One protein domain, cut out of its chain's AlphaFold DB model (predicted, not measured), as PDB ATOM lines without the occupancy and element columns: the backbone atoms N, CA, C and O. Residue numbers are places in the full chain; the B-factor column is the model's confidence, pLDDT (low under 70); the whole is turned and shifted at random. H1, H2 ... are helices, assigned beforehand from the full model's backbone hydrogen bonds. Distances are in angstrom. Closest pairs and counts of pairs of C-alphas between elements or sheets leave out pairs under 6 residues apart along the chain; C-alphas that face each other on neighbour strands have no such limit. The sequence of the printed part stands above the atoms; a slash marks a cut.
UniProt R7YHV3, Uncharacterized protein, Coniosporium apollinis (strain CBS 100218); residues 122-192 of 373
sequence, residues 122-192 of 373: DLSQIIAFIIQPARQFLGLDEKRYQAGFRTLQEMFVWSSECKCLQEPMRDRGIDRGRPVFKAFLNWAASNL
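Overview. This is residues 122 to 192 of the 373 residues of an uncharacterized protein of Coniosporium apollinis (strain CBS 100218) (UniProt R7YHV3). This is a small rounded packing of helices in which H1 and H4 run the same way near the middle, and the longest helix, H5, packs across both at a large angle. Two short helices, H2 and H3, lie at the far end from H5, while the unnamed stretch of residues 161 to 178 loops from the end of H4 out and back to the start of H5. The printed part has 71 residues with five named helices, in the order H1, H2, H3, H4, H5, and no named strand, and its class is all helix. It is compact, with a radius of gyration of the C-alphas of 11.7 A and spans of 31 by 24 by 22 A.

Arrangement. H1, residues 123 to 128, touches H5, residues 179 to 191, about perpendicular at 76 degrees. Their closest C-alphas are those of Ile 126 and Phe 181, 6.1 A apart, and H5 touches H1 with residues 180 to 181 alone. H1 and H4, residues 152 to 160, are close but not clearly touching, the closest C-alphas being those of Ile 127 and Ser 159 at 7.3 A. They run the same way at a shallow tilt of 18 degrees. H2, residues 134 to 137, touches no helix; it is close to H3, residues 142 to 147, but not clearly touching, with the C-alphas of Arg 135 and Glu 142 closest at 7.1 A. H3 and H4 are near each other, with 6 pairs of C-alphas within 10 A and the closest pair at 8.1 A. H4 touches H5 at a steep tilt of 62 degrees, the same way, with the C-alphas of Phe 156 and Phe 184 closest at 6.2 A. H1 and H3 are apart, and H2 and H3 are each apart from H5. In H1, H3 and H4 every O i to N i+4 pair is within hydrogen-bond range, in H5 8 of 9 are, and H2 is too short for such a pair, but its one O i to N i+3 pair is within range.

Along the chain. H1 begins at C-alpha 123 at (31.719, 1.210, 39.496) and is 8.3 A long from first to last C-alpha. H2 measures 4.7 A and H3 8.6 A. H4 begins at C-alpha 152 at (33.265, -6.589, 33.689) and is 12.1 A long. H5, 18.2 A long, ends at C-alpha 191 at (34.877, -15.213, 44.192).

Size, cuts and confidence. The two C-alphas farthest apart are those of Lys 143 and Gly 173, at 32.6 A. The printed part has no cut. The link from H4 to H5, 18 residues, is long; the other three are tight. The mean pLDDT of the printed part is 71.3, and residues 124 to 138 and 163 to 177 are under 70.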
ATOM      1  N   ASP A 122      28.169   2.139  37.325       72.88
ATOM      2  CA  ASP A 122      27.975   1.952  38.768       72.88
ATOM      3  C   ASP A 122      29.272   1.562  39.502       72.88
ATOM      4  O   ASP A 122      29.215   1.250  40.688       72.88
ATOM      5  N   LEU A 123      30.445   1.559  38.848       75.88
ATOM      6  CA  LEU A 123      31.719   1.210  39.496       75.88
ATOM      7  C   LEU A 123      32.017   2.125  40.678       75.88
ATOM      8  O   LEU A 123      32.359   1.657  41.762       75.88
ATOM      9  N   SER A 124      31.835   3.427  40.491       66.81
ATOM     10  CA  SER A 124      31.990   4.374  41.581       66.81
ATOM     11  C   SER A 124      31.027   4.090  42.713       66.81
ATOM     12  O   SER A 124      31.393   4.362  43.828       66.81
ATOM     13  N   GLN A 125      29.851   3.501  42.489       65.94
ATOM     14  CA  GLN A 125      28.904   3.131  43.544       65.94
ATOM     15  C   GLN A 125      29.229   1.775  44.175       65.94
ATOM     16  O   GLN A 125      29.046   1.624  45.380       65.94
ATOM     17  N   ILE A 126      29.752   0.819  43.391       67.19
ATOM     18  CA  ILE A 126      30.395  -0.403  43.901       67.19
ATOM     19  C   ILE A 126      31.468   0.005  44.915       67.19
ATOM     20  O   ILE A 126      31.555  -0.583  45.993       67.19
ATOM     21  N   ILE A 127      32.231   1.056  44.601       65.50
ATOM     22  CA  ILE A 127      33.316   1.528  45.456       65.50
ATOM     23  C   ILE A 127      32.856   2.568  46.484       65.50
ATOM     24  O   ILE A 127      33.359   2.514  47.588       65.50
ATOM     25  N   ALA A 128      31.893   3.455  46.206       54.50
ATOM     26  CA  ALA A 128      31.464   4.601  47.039       54.50
ATOM     27  C   ALA A 128      30.670   4.201  48.282       54.50
ATOM     28  O   ALA A 128      30.371   5.044  49.126       54.50
ATOM     29  N   PHE A 129      30.449   2.905  48.490       52.25
ATOM     30  CA  PHE A 129      30.323   2.379  49.850       52.25
ATOM     31  C   PHE A 129      31.607   2.555  50.687       52.25
ATOM     32  O   PHE A 129      31.642   2.177  51.858       52.25
ATOM     33  N   ILE A 130      32.652   3.133  50.095       51.56
ATOM     34  CA  ILE A 130      33.999   3.316  50.599       51.56
ATOM     35  C   ILE A 130      34.550   4.635  50.000       51.56
ATOM     36  O   ILE A 130      34.579   4.859  48.794       51.56
ATOM     37  N   ILE A 131      34.875   5.576  50.884       47.69
ATOM     38  CA  ILE A 131      34.884   7.035  50.662       47.69
ATOM     39  C   ILE A 131      36.055   7.510  49.791       47.69
ATOM     40  O   ILE A 131      37.191   7.348  50.193       47.69
ATOM     41  N   GLN A 132      35.776   8.197  48.685       43.69
ATOM     42  CA  GLN A 132      36.631   9.075  47.861       43.69
ATOM     43  C   GLN A 132      38.168   9.102  48.005       43.69
ATOM     44  O   GLN A 132      38.844   8.664  47.066       43.69
ATOM     45  N   PRO A 133      38.769   9.576  49.112       50.25
ATOM     46  CA  PRO A 133      40.225   9.516  49.284       50.25
ATOM     47  C   PRO A 133      40.758   8.058  49.382       50.25
ATOM     48  O   PRO A 133      41.953   7.772  49.449       50.25
ATOM     49  N   ALA A 134      39.829   7.106  49.339       53.53
ATOM     50  CA  ALA A 134      39.940   5.671  49.351       53.53
ATOM     51  C   ALA A 134      40.858   5.031  48.310       53.53
ATOM     52  O   ALA A 134      41.371   3.979  48.625       53.53
ATOM     53  N   ARG A 135      41.106   5.532  47.096       59.78
ATOM     54  CA  ARG A 135      41.837   4.697  46.102       59.78
ATOM     55  C   ARG A 135      43.211   4.223  46.610       59.78
ATOM     56  O   ARG A 135      43.503   3.030  46.573       59.78
ATOM     57  N   GLN A 136      43.978   5.134  47.210       59.94
ATOM     58  CA  GLN A 136      45.265   4.828  47.837       59.94
ATOM     59  C   GLN A 136      45.098   4.123  49.198       59.94
ATOM     60  O   GLN A 136      45.780   3.139  49.486       59.94
ATOM     61  N   PHE A 137      44.137   4.566  50.014       61.47
ATOM     62  CA  PHE A 137      43.819   3.957  51.315       61.47
ATOM     63  C   PHE A 137      43.328   2.495  51.202       61.47
ATOM     64  O   PHE A 137      43.726   1.631  51.985       61.47
ATOM     65  N   LEU A 138      42.540   2.187  50.177       66.62
ATOM     66  CA  LEU A 138      41.997   0.874  49.835       66.62
ATOM     67  C   LEU A 138      42.989  -0.022  49.117       66.62
ATOM     68  O   LEU A 138      42.701  -1.206  48.974       66.62
ATOM     69  N   GLY A 139      44.142   0.514  48.707       72.38
ATOM     70  CA  GLY A 139      45.170  -0.234  47.993       72.38
ATOM     71  C   GLY A 139      44.760  -0.653  46.583       72.38
ATOM     72  O   GLY A 139      45.243  -1.675  46.115       72.38
ATOM     73  N   LEU A 140      43.878   0.106  45.931       78.25
ATOM     74  CA  LEU A 140      43.456  -0.166  44.561       78.25
ATOM     75  C   LEU A 140      44.478   0.401  43.565       78.25
ATOM     76  O   LEU A 140      44.924   1.540  43.712       78.25
ATOM     77  N   ASP A 141      44.831  -0.375  42.537       81.62
ATOM     78  CA  ASP A 141      45.805   0.044  41.522       81.62
ATOM     79  C   ASP A 141      45.241   1.170  40.636       81.62
ATOM     80  O   ASP A 141      44.381   0.956  39.776       81.62
ATOM     81  N   GLU A 142      45.749   2.384  40.837       74.44
ATOM     82  CA  GLU A 142      45.367   3.567  40.071       74.44
ATOM     83  C   GLU A 142      45.769   3.480  38.596       74.44
ATOM     84  O   GLU A 142      44.995   3.877  37.723       74.44
ATOM     85  N   LYS A 143      46.948   2.930  38.287       81.31
ATOM     86  CA  LYS A 143      47.397   2.796  36.895       81.31
ATOM     87  C   LYS A 143      46.475   1.855  36.144       81.31
ATOM     88  O   LYS A 143      46.120   2.124  34.996       81.31
ATOM     89  N   ARG A 144      46.048   0.773  36.801       85.12
ATOM     90  CA  ARG A 144      45.078  -0.159  36.228       85.12
ATOM     91  C   ARG A 144      43.742   0.519  35.951       85.12
ATOM     92  O   ARG A 144      43.186   0.324  34.872       85.12
ATOM     93  N   TYR A 145      43.263   1.330  36.888       80.50
ATOM     94  CA  TYR A 145      42.041   2.110  36.723       80.50
ATOM     95  C   TYR A 145      42.127   3.092  35.546       80.50
ATOM     96  O   TYR A 145      41.231   3.117  34.707       80.50
ATOM     97  N   GLN A 146      43.225   3.846  35.439       72.88
ATOM     98  CA  GLN A 146      43.448   4.801  34.345       72.88
ATOM     99  C   GLN A 146      43.582   4.113  32.977       72.88
ATOM    100  O   GLN A 146      43.105   4.637  31.972       72.88
ATOM    101  N   ALA A 147      44.201   2.929  32.928       83.19
ATOM    102  CA  ALA A 147      44.284   2.119  31.710       83.19
ATOM    103  C   ALA A 147      42.920   1.539  31.285       83.19
ATOM    104  O   ALA A 147      42.719   1.213  30.114       83.19
ATOM    105  N   GLY A 148      41.996   1.416  32.236       80.75
ATOM    106  CA  GLY A 148      40.634   0.952  32.040       80.75
ATOM    107  C   GLY A 148      40.462  -0.553  31.877       80.75
ATOM    108  O   GLY A 148      41.416  -1.320  31.762       80.75
ATOM    109  N   PHE A 149      39.203  -0.987  31.881       86.81
ATOM    110  CA  PHE A 149      38.822  -2.401  31.883       86.81
ATOM    111  C   PHE A 149      38.250  -2.817  30.529       86.81
ATOM    112  O   PHE A 149      37.470  -2.079  29.928       86.81
ATOM    113  N   ARG A 150      38.619  -4.009  30.049       84.88
ATOM    114  CA  ARG A 150      38.085  -4.582  28.802       84.88
ATOM    115  C   ARG A 150      36.811  -5.382  29.029       84.88
ATOM    116  O   ARG A 150      36.003  -5.513  28.120       84.88
ATOM    117  N   THR A 151      36.647  -5.932  30.228       88.31
ATOM    118  CA  THR A 151      35.513  -6.782  30.602       88.31
ATOM    119  C   THR A 151      35.014  -6.406  31.993       88.31
ATOM    120  O   THR A 151      35.772  -5.856  32.800       88.31
ATOM    121  N   LEU A 152      33.755  -6.733  32.314       85.69
ATOM    122  CA  LEU A 152      33.265  -6.589  33.689       85.69
ATOM    123  C   LEU A 152      34.064  -7.448  34.670       85.69
ATOM    124  O   LEU A 152      34.303  -7.018  35.791       85.69
ATOM    125  N   GLN A 153      34.537  -8.623  34.253       88.31
ATOM    126  CA  GLN A 153      35.326  -9.495  35.119       88.31
ATOM    127  C   GLN A 153      36.652  -8.852  35.541       88.31
ATOM    128  O   GLN A 153      37.003  -8.913  36.716       88.31
ATOM    129  N   GLU A 154      37.367  -8.194  34.622       89.12
ATOM    130  CA  GLU A 154      38.580  -7.439  34.964       89.12
ATOM    131  C   GLU A 154      38.289  -6.336  35.991       89.12
ATOM    132  O   GLU A 154      39.058  -6.136  36.931       89.12
ATOM    133  N   MET A 155      37.163  -5.641  35.821       86.25
ATOM    134  CA  MET A 155      36.716  -4.595  36.736       86.25
ATOM    135  C   MET A 155      36.321  -5.162  38.108       86.25
ATOM    136  O   MET A 155      36.628  -4.556  39.134       86.25
ATOM    137  N   PHE A 156      35.666  -6.323  38.150       87.12
ATOM    138  CA  PHE A 156      35.263  -6.993  39.389       87.12
ATOM    139  C   PHE A 156      36.465  -7.509  40.179       87.12
ATOM    140  O   PHE A 156      36.521  -7.296  41.389       87.12
ATOM    141  N   VAL A 157      37.450  -8.111  39.502       87.00
ATOM    142  CA  VAL A 157      38.712  -8.540  40.125       87.00
ATOM    143  C   VAL A 157      39.426  -7.343  40.740       87.00
ATOM    144  O   VAL A 157      39.720  -7.370  41.930       87.00
ATOM    145  N   TRP A 158      39.608  -6.259  39.986       86.31
ATOM    146  CA  TRP A 158      40.227  -5.045  40.517       86.31
ATOM    147  C   TRP A 158      39.430  -4.457  41.694       86.31
ATOM    148  O   TRP A 158      39.998  -4.128  42.727       86.31
ATOM    149  N   SER A 159      38.095  -4.418  41.605       79.94
ATOM    150  CA  SER A 159      37.239  -3.955  42.714       79.94
ATOM    151  C   SER A 159      37.373  -4.826  43.970       79.94
ATOM    152  O   SER A 159      37.208  -4.328  45.084       79.94
ATOM    153  N   SER A 160      37.682  -6.118  43.808       78.81
ATOM    154  CA  SER A 160      37.869  -7.058  44.918       78.81
ATOM    155  C   SER A 160      39.179  -6.886  45.684       78.81
ATOM    156  O   SER A 160      39.277  -7.338  46.820       78.81
ATOM    157  N   GLU A 161      40.163  -6.195  45.103       79.50
ATOM    158  CA  GLU A 161      41.438  -5.878  45.761       79.50
ATOM    159  C   GLU A 161      41.281  -4.811  46.857       79.50
ATOM    160  O   GLU A 161      42.199  -4.547  47.633       79.50
ATOM    161  N   CYS A 162      40.092  -4.215  46.959       76.06
ATOM    162  CA  CYS A 162      39.740  -3.261  47.988       76.06
ATOM    163  C   CYS A 162      39.888  -3.864  49.399       76.06
ATOM    164  O   CYS A 162      39.121  -4.736  49.809       76.06
ATOM    165  N   LYS A 163      40.801  -3.307  50.207       69.31
ATOM    166  CA  LYS A 163      41.066  -3.739  51.597       69.31
ATOM    167  C   LYS A 163      39.846  -3.727  52.531       69.31
ATOM    168  O   LYS A 163      39.838  -4.408  53.557       69.31
ATOM    169  N   CYS A 164      38.826  -2.931  52.217       65.06
ATOM    170  CA  CYS A 164      37.614  -2.806  53.031       65.06
ATOM    171  C   CYS A 164      36.468  -3.720  52.564       65.06
ATOM    172  O   CYS A 164      35.410  -3.730  53.195       65.06
ATOM    173  N   LEU A 165      36.661  -4.500  51.497       68.81
ATOM    174  CA  LEU A 165      35.678  -5.451  50.990       68.81
ATOM    175  C   LEU A 165      35.923  -6.838  51.610       68.81
ATOM    176  O   LEU A 165      36.795  -7.579  51.172       68.81
ATOM    177  N   GLN A 166      35.182  -7.169  52.670       59.50
ATOM    178  CA  GLN A 166      35.487  -8.338  53.521       59.50
ATOM    179  C   GLN A 166      34.465  -9.469  53.430       59.50
ATOM    180  O   GLN A 166      34.804 -10.615  53.707       59.50
ATOM    181  N   GLU A 167      33.232  -9.164  53.027       58.03
ATOM    182  CA  GLU A 167      32.138 -10.129  52.931       58.03
ATOM    183  C   GLU A 167      31.237  -9.816  51.726       58.03
ATOM    184  O   GLU A 167      31.164  -8.653  51.305       58.03
ATOM    185  N   PRO A 168      30.509 -10.820  51.190       55.62
ATOM    186  CA  PRO A 168      29.452 -10.591  50.214       55.62
ATOM    187  C   PRO A 168      28.439  -9.598  50.790       55.62
ATOM    188  O   PRO A 168      27.786  -9.858  51.805       55.62
ATOM    189  N   MET A 169      28.330  -8.427  50.167       57.38
ATOM    190  CA  MET A 169      27.425  -7.383  50.634       57.38
ATOM    191  C   MET A 169      25.977  -7.881  50.558       57.38
ATOM    192  O   MET A 169      25.521  -8.335  49.510       57.38
ATOM    193  N   ARG A 170      25.233  -7.783  51.667       55.16
ATOM    194  CA  ARG A 170      23.795  -8.088  51.672       55.16
ATOM    195  C   ARG A 170      23.012  -6.963  51.001       55.16
ATOM    196  O   ARG A 170      23.256  -5.786  51.270       55.16
ATOM    197  N   ASP A 171      22.054  -7.359  50.170       52.75
ATOM    198  CA  ASP A 171      21.147  -6.484  49.434       52.75
ATOM    199  C   ASP A 171      20.352  -5.581  50.397       52.75
ATOM    200  O   ASP A 171      19.506  -6.046  51.160       52.75
ATOM    201  N   ARG A 172      20.656  -4.275  50.402       54.03
ATOM    202  CA  ARG A 172      19.911  -3.256  51.169       54.03
ATOM    203  C   ARG A 172      18.888  -2.509  50.306       54.03
ATOM    204  O   ARG A 172      18.606  -1.344  50.575       54.03
ATOM    205  N   GLY A 173      18.365  -3.131  49.246       51.78
ATOM    206  CA  GLY A 173      17.337  -2.527  48.389       51.78
ATOM    207  C   GLY A 173      17.863  -1.473  47.408       51.78
ATOM    208  O   GLY A 173      17.078  -0.729  46.825       51.78
ATOM    209  N   ILE A 174      19.182  -1.426  47.196       55.09
ATOM    210  CA  ILE A 174      19.866  -0.556  46.216       55.09
ATOM    211  C   ILE A 174      19.699  -1.100  44.776       55.09
ATOM    212  O   ILE A 174      20.065  -0.445  43.803       55.09
ATOM    213  N   ASP A 175      19.095  -2.284  44.626       51.44
ATOM    214  CA  ASP A 175      19.083  -3.104  43.406       51.44
ATOM    215  C   ASP A 175      18.191  -2.567  42.261       51.44
ATOM    216  O   ASP A 175      18.255  -3.046  41.125       51.44
ATOM    217  N   ARG A 176      17.348  -1.550  42.502       51.34
ATOM    218  CA  ARG A 176      16.446  -1.034  41.455       51.34
ATOM    219  C   ARG A 176      17.210  -0.193  40.426       51.34
ATOM    220  O   ARG A 176      17.363   1.013  40.580       51.34
ATOM    221  N   GLY A 177      17.625  -0.845  39.339       60.84
ATOM    222  CA  GLY A 177      18.108  -0.201  38.112       60.84
ATOM    223  C   GLY A 177      19.623  -0.214  37.892       60.84
ATOM    224  O   GLY A 177      20.088   0.498  37.003       60.84
ATOM    225  N   ARG A 178      20.384  -1.010  38.660       70.56
ATOM    226  CA  ARG A 178      21.862  -1.025  38.650       70.56
ATOM    227  C   ARG A 178      22.431  -2.393  38.244       70.56
ATOM    228  O   ARG A 178      22.847  -3.177  39.099       70.56
ATOM    229  N   PRO A 179      22.421  -2.730  36.940       76.56
ATOM    230  CA  PRO A 179      22.745  -4.076  36.463       76.56
ATOM    231  C   PRO A 179      24.202  -4.482  36.732       76.56
ATOM    232  O   PRO A 179      24.466  -5.648  37.016       76.56
ATOM    233  N   VAL A 180      25.140  -3.530  36.694       78.88
ATOM    234  CA  VAL A 180      26.571  -3.796  36.914       78.88
ATOM    235  C   VAL A 180      26.852  -4.109  38.386       78.88
ATOM    236  O   VAL A 180      27.573  -5.057  38.689       78.88
ATOM    237  N   PHE A 181      26.231  -3.361  39.303       76.38
ATOM    238  CA  PHE A 181      26.323  -3.617  40.742       76.38
ATOM    239  C   PHE A 181      25.764  -4.999  41.102       76.38
ATOM    240  O   PHE A 181      26.417  -5.776  41.795       76.38
ATOM    241  N   LYS A 182      24.595  -5.355  40.558       78.19
ATOM    242  CA  LYS A 182      23.988  -6.677  40.755       78.19
ATOM    243  C   LYS A 182      24.876  -7.812  40.242       78.19
ATOM    244  O   LYS A 182      25.054  -8.822  40.923       78.19
ATOM    245  N   ALA A 183      25.459  -7.640  39.055       83.69
ATOM    246  CA  ALA A 183      26.396  -8.602  38.486       83.69
ATOM    247  C   ALA A 183      27.643  -8.772  39.369       83.69
ATOM    248  O   ALA A 183      28.075  -9.904  39.597       83.69
ATOM    249  N   PHE A 184      28.165  -7.679  39.934       82.81
ATOM    250  CA  PHE A 184      29.268  -7.732  40.889       82.81
ATOM    251  C   PHE A 184      28.902  -8.509  42.154       82.81
ATOM    252  O   PHE A 184      29.675  -9.368  42.556       82.81
ATOM    253  N   LEU A 185      27.734  -8.270  42.765       78.50
ATOM    254  CA  LEU A 185      27.313  -8.996  43.973       78.50
ATOM    255  C   LEU A 185      27.223 -10.510  43.739       78.50
ATOM    256  O   LEU A 185      27.710 -11.294  44.555       78.50
ATOM    257  N   ASN A 186      26.660 -10.917  42.598       83.56
ATOM    258  CA  ASN A 186      26.588 -12.324  42.203       83.56
ATOM    259  C   ASN A 186      27.982 -12.929  41.994       83.56
ATOM    260  O   ASN A 186      28.255 -14.036  42.452       83.56
ATOM    261  N   TRP A 187      28.875 -12.200  41.320       87.00
ATOM    262  CA  TRP A 187      30.262 -12.623  41.138       87.00
ATOM    263  C   TRP A 187      30.995 -12.723  42.486       87.00
ATOM    264  O   TRP A 187      31.649 -13.727  42.768       87.00
ATOM    265  N   ALA A 188      30.835 -11.726  43.350       81.81
ATOM    266  CA  ALA A 188      31.495 -11.610  44.642       81.81
ATOM    267  C   ALA A 188      31.131 -12.754  45.595       81.81
ATOM    268  O   ALA A 188      32.013 -13.267  46.280       81.81
ATOM    269  N   ALA A 189      29.871 -13.202  45.592       80.94
ATOM    270  CA  ALA A 189      29.406 -14.320  46.415       80.94
ATOM    271  C   ALA A 189      30.205 -15.619  46.194       80.94
ATOM    272  O   ALA A 189      30.358 -16.404  47.127       80.94
ATOM    273  N   SER A 190      30.739 -15.821  44.986       83.69
ATOM    274  CA  SER A 190      31.502 -17.022  44.617       83.69
ATOM    275  C   SER A 190      33.017 -16.800  44.544       83.69
ATOM    276  O   SER A 190      33.766 -17.772  44.489       83.69
ATOM    277  N   ASN A 191      33.480 -15.545  44.501       84.25
ATOM    278  CA  ASN A 191      34.877 -15.213  44.192       84.25
ATOM    279  C   ASN A 191      35.602 -14.445  45.305       84.25
ATOM    280  O   ASN A 191      36.832 -14.505  45.364       84.25
ATOM    281  N   LEU A 192      34.886 -13.750  46.199       78.12
ATOM    282  CA  LEU A 192      35.524 -13.078  47.329       78.12
ATOM    283  C   LEU A 192      35.988 -14.100  48.361       78.12
ATOM    284  O   LEU A 192      35.217 -14.920  48.857       78.12
TER     285      LEU A 192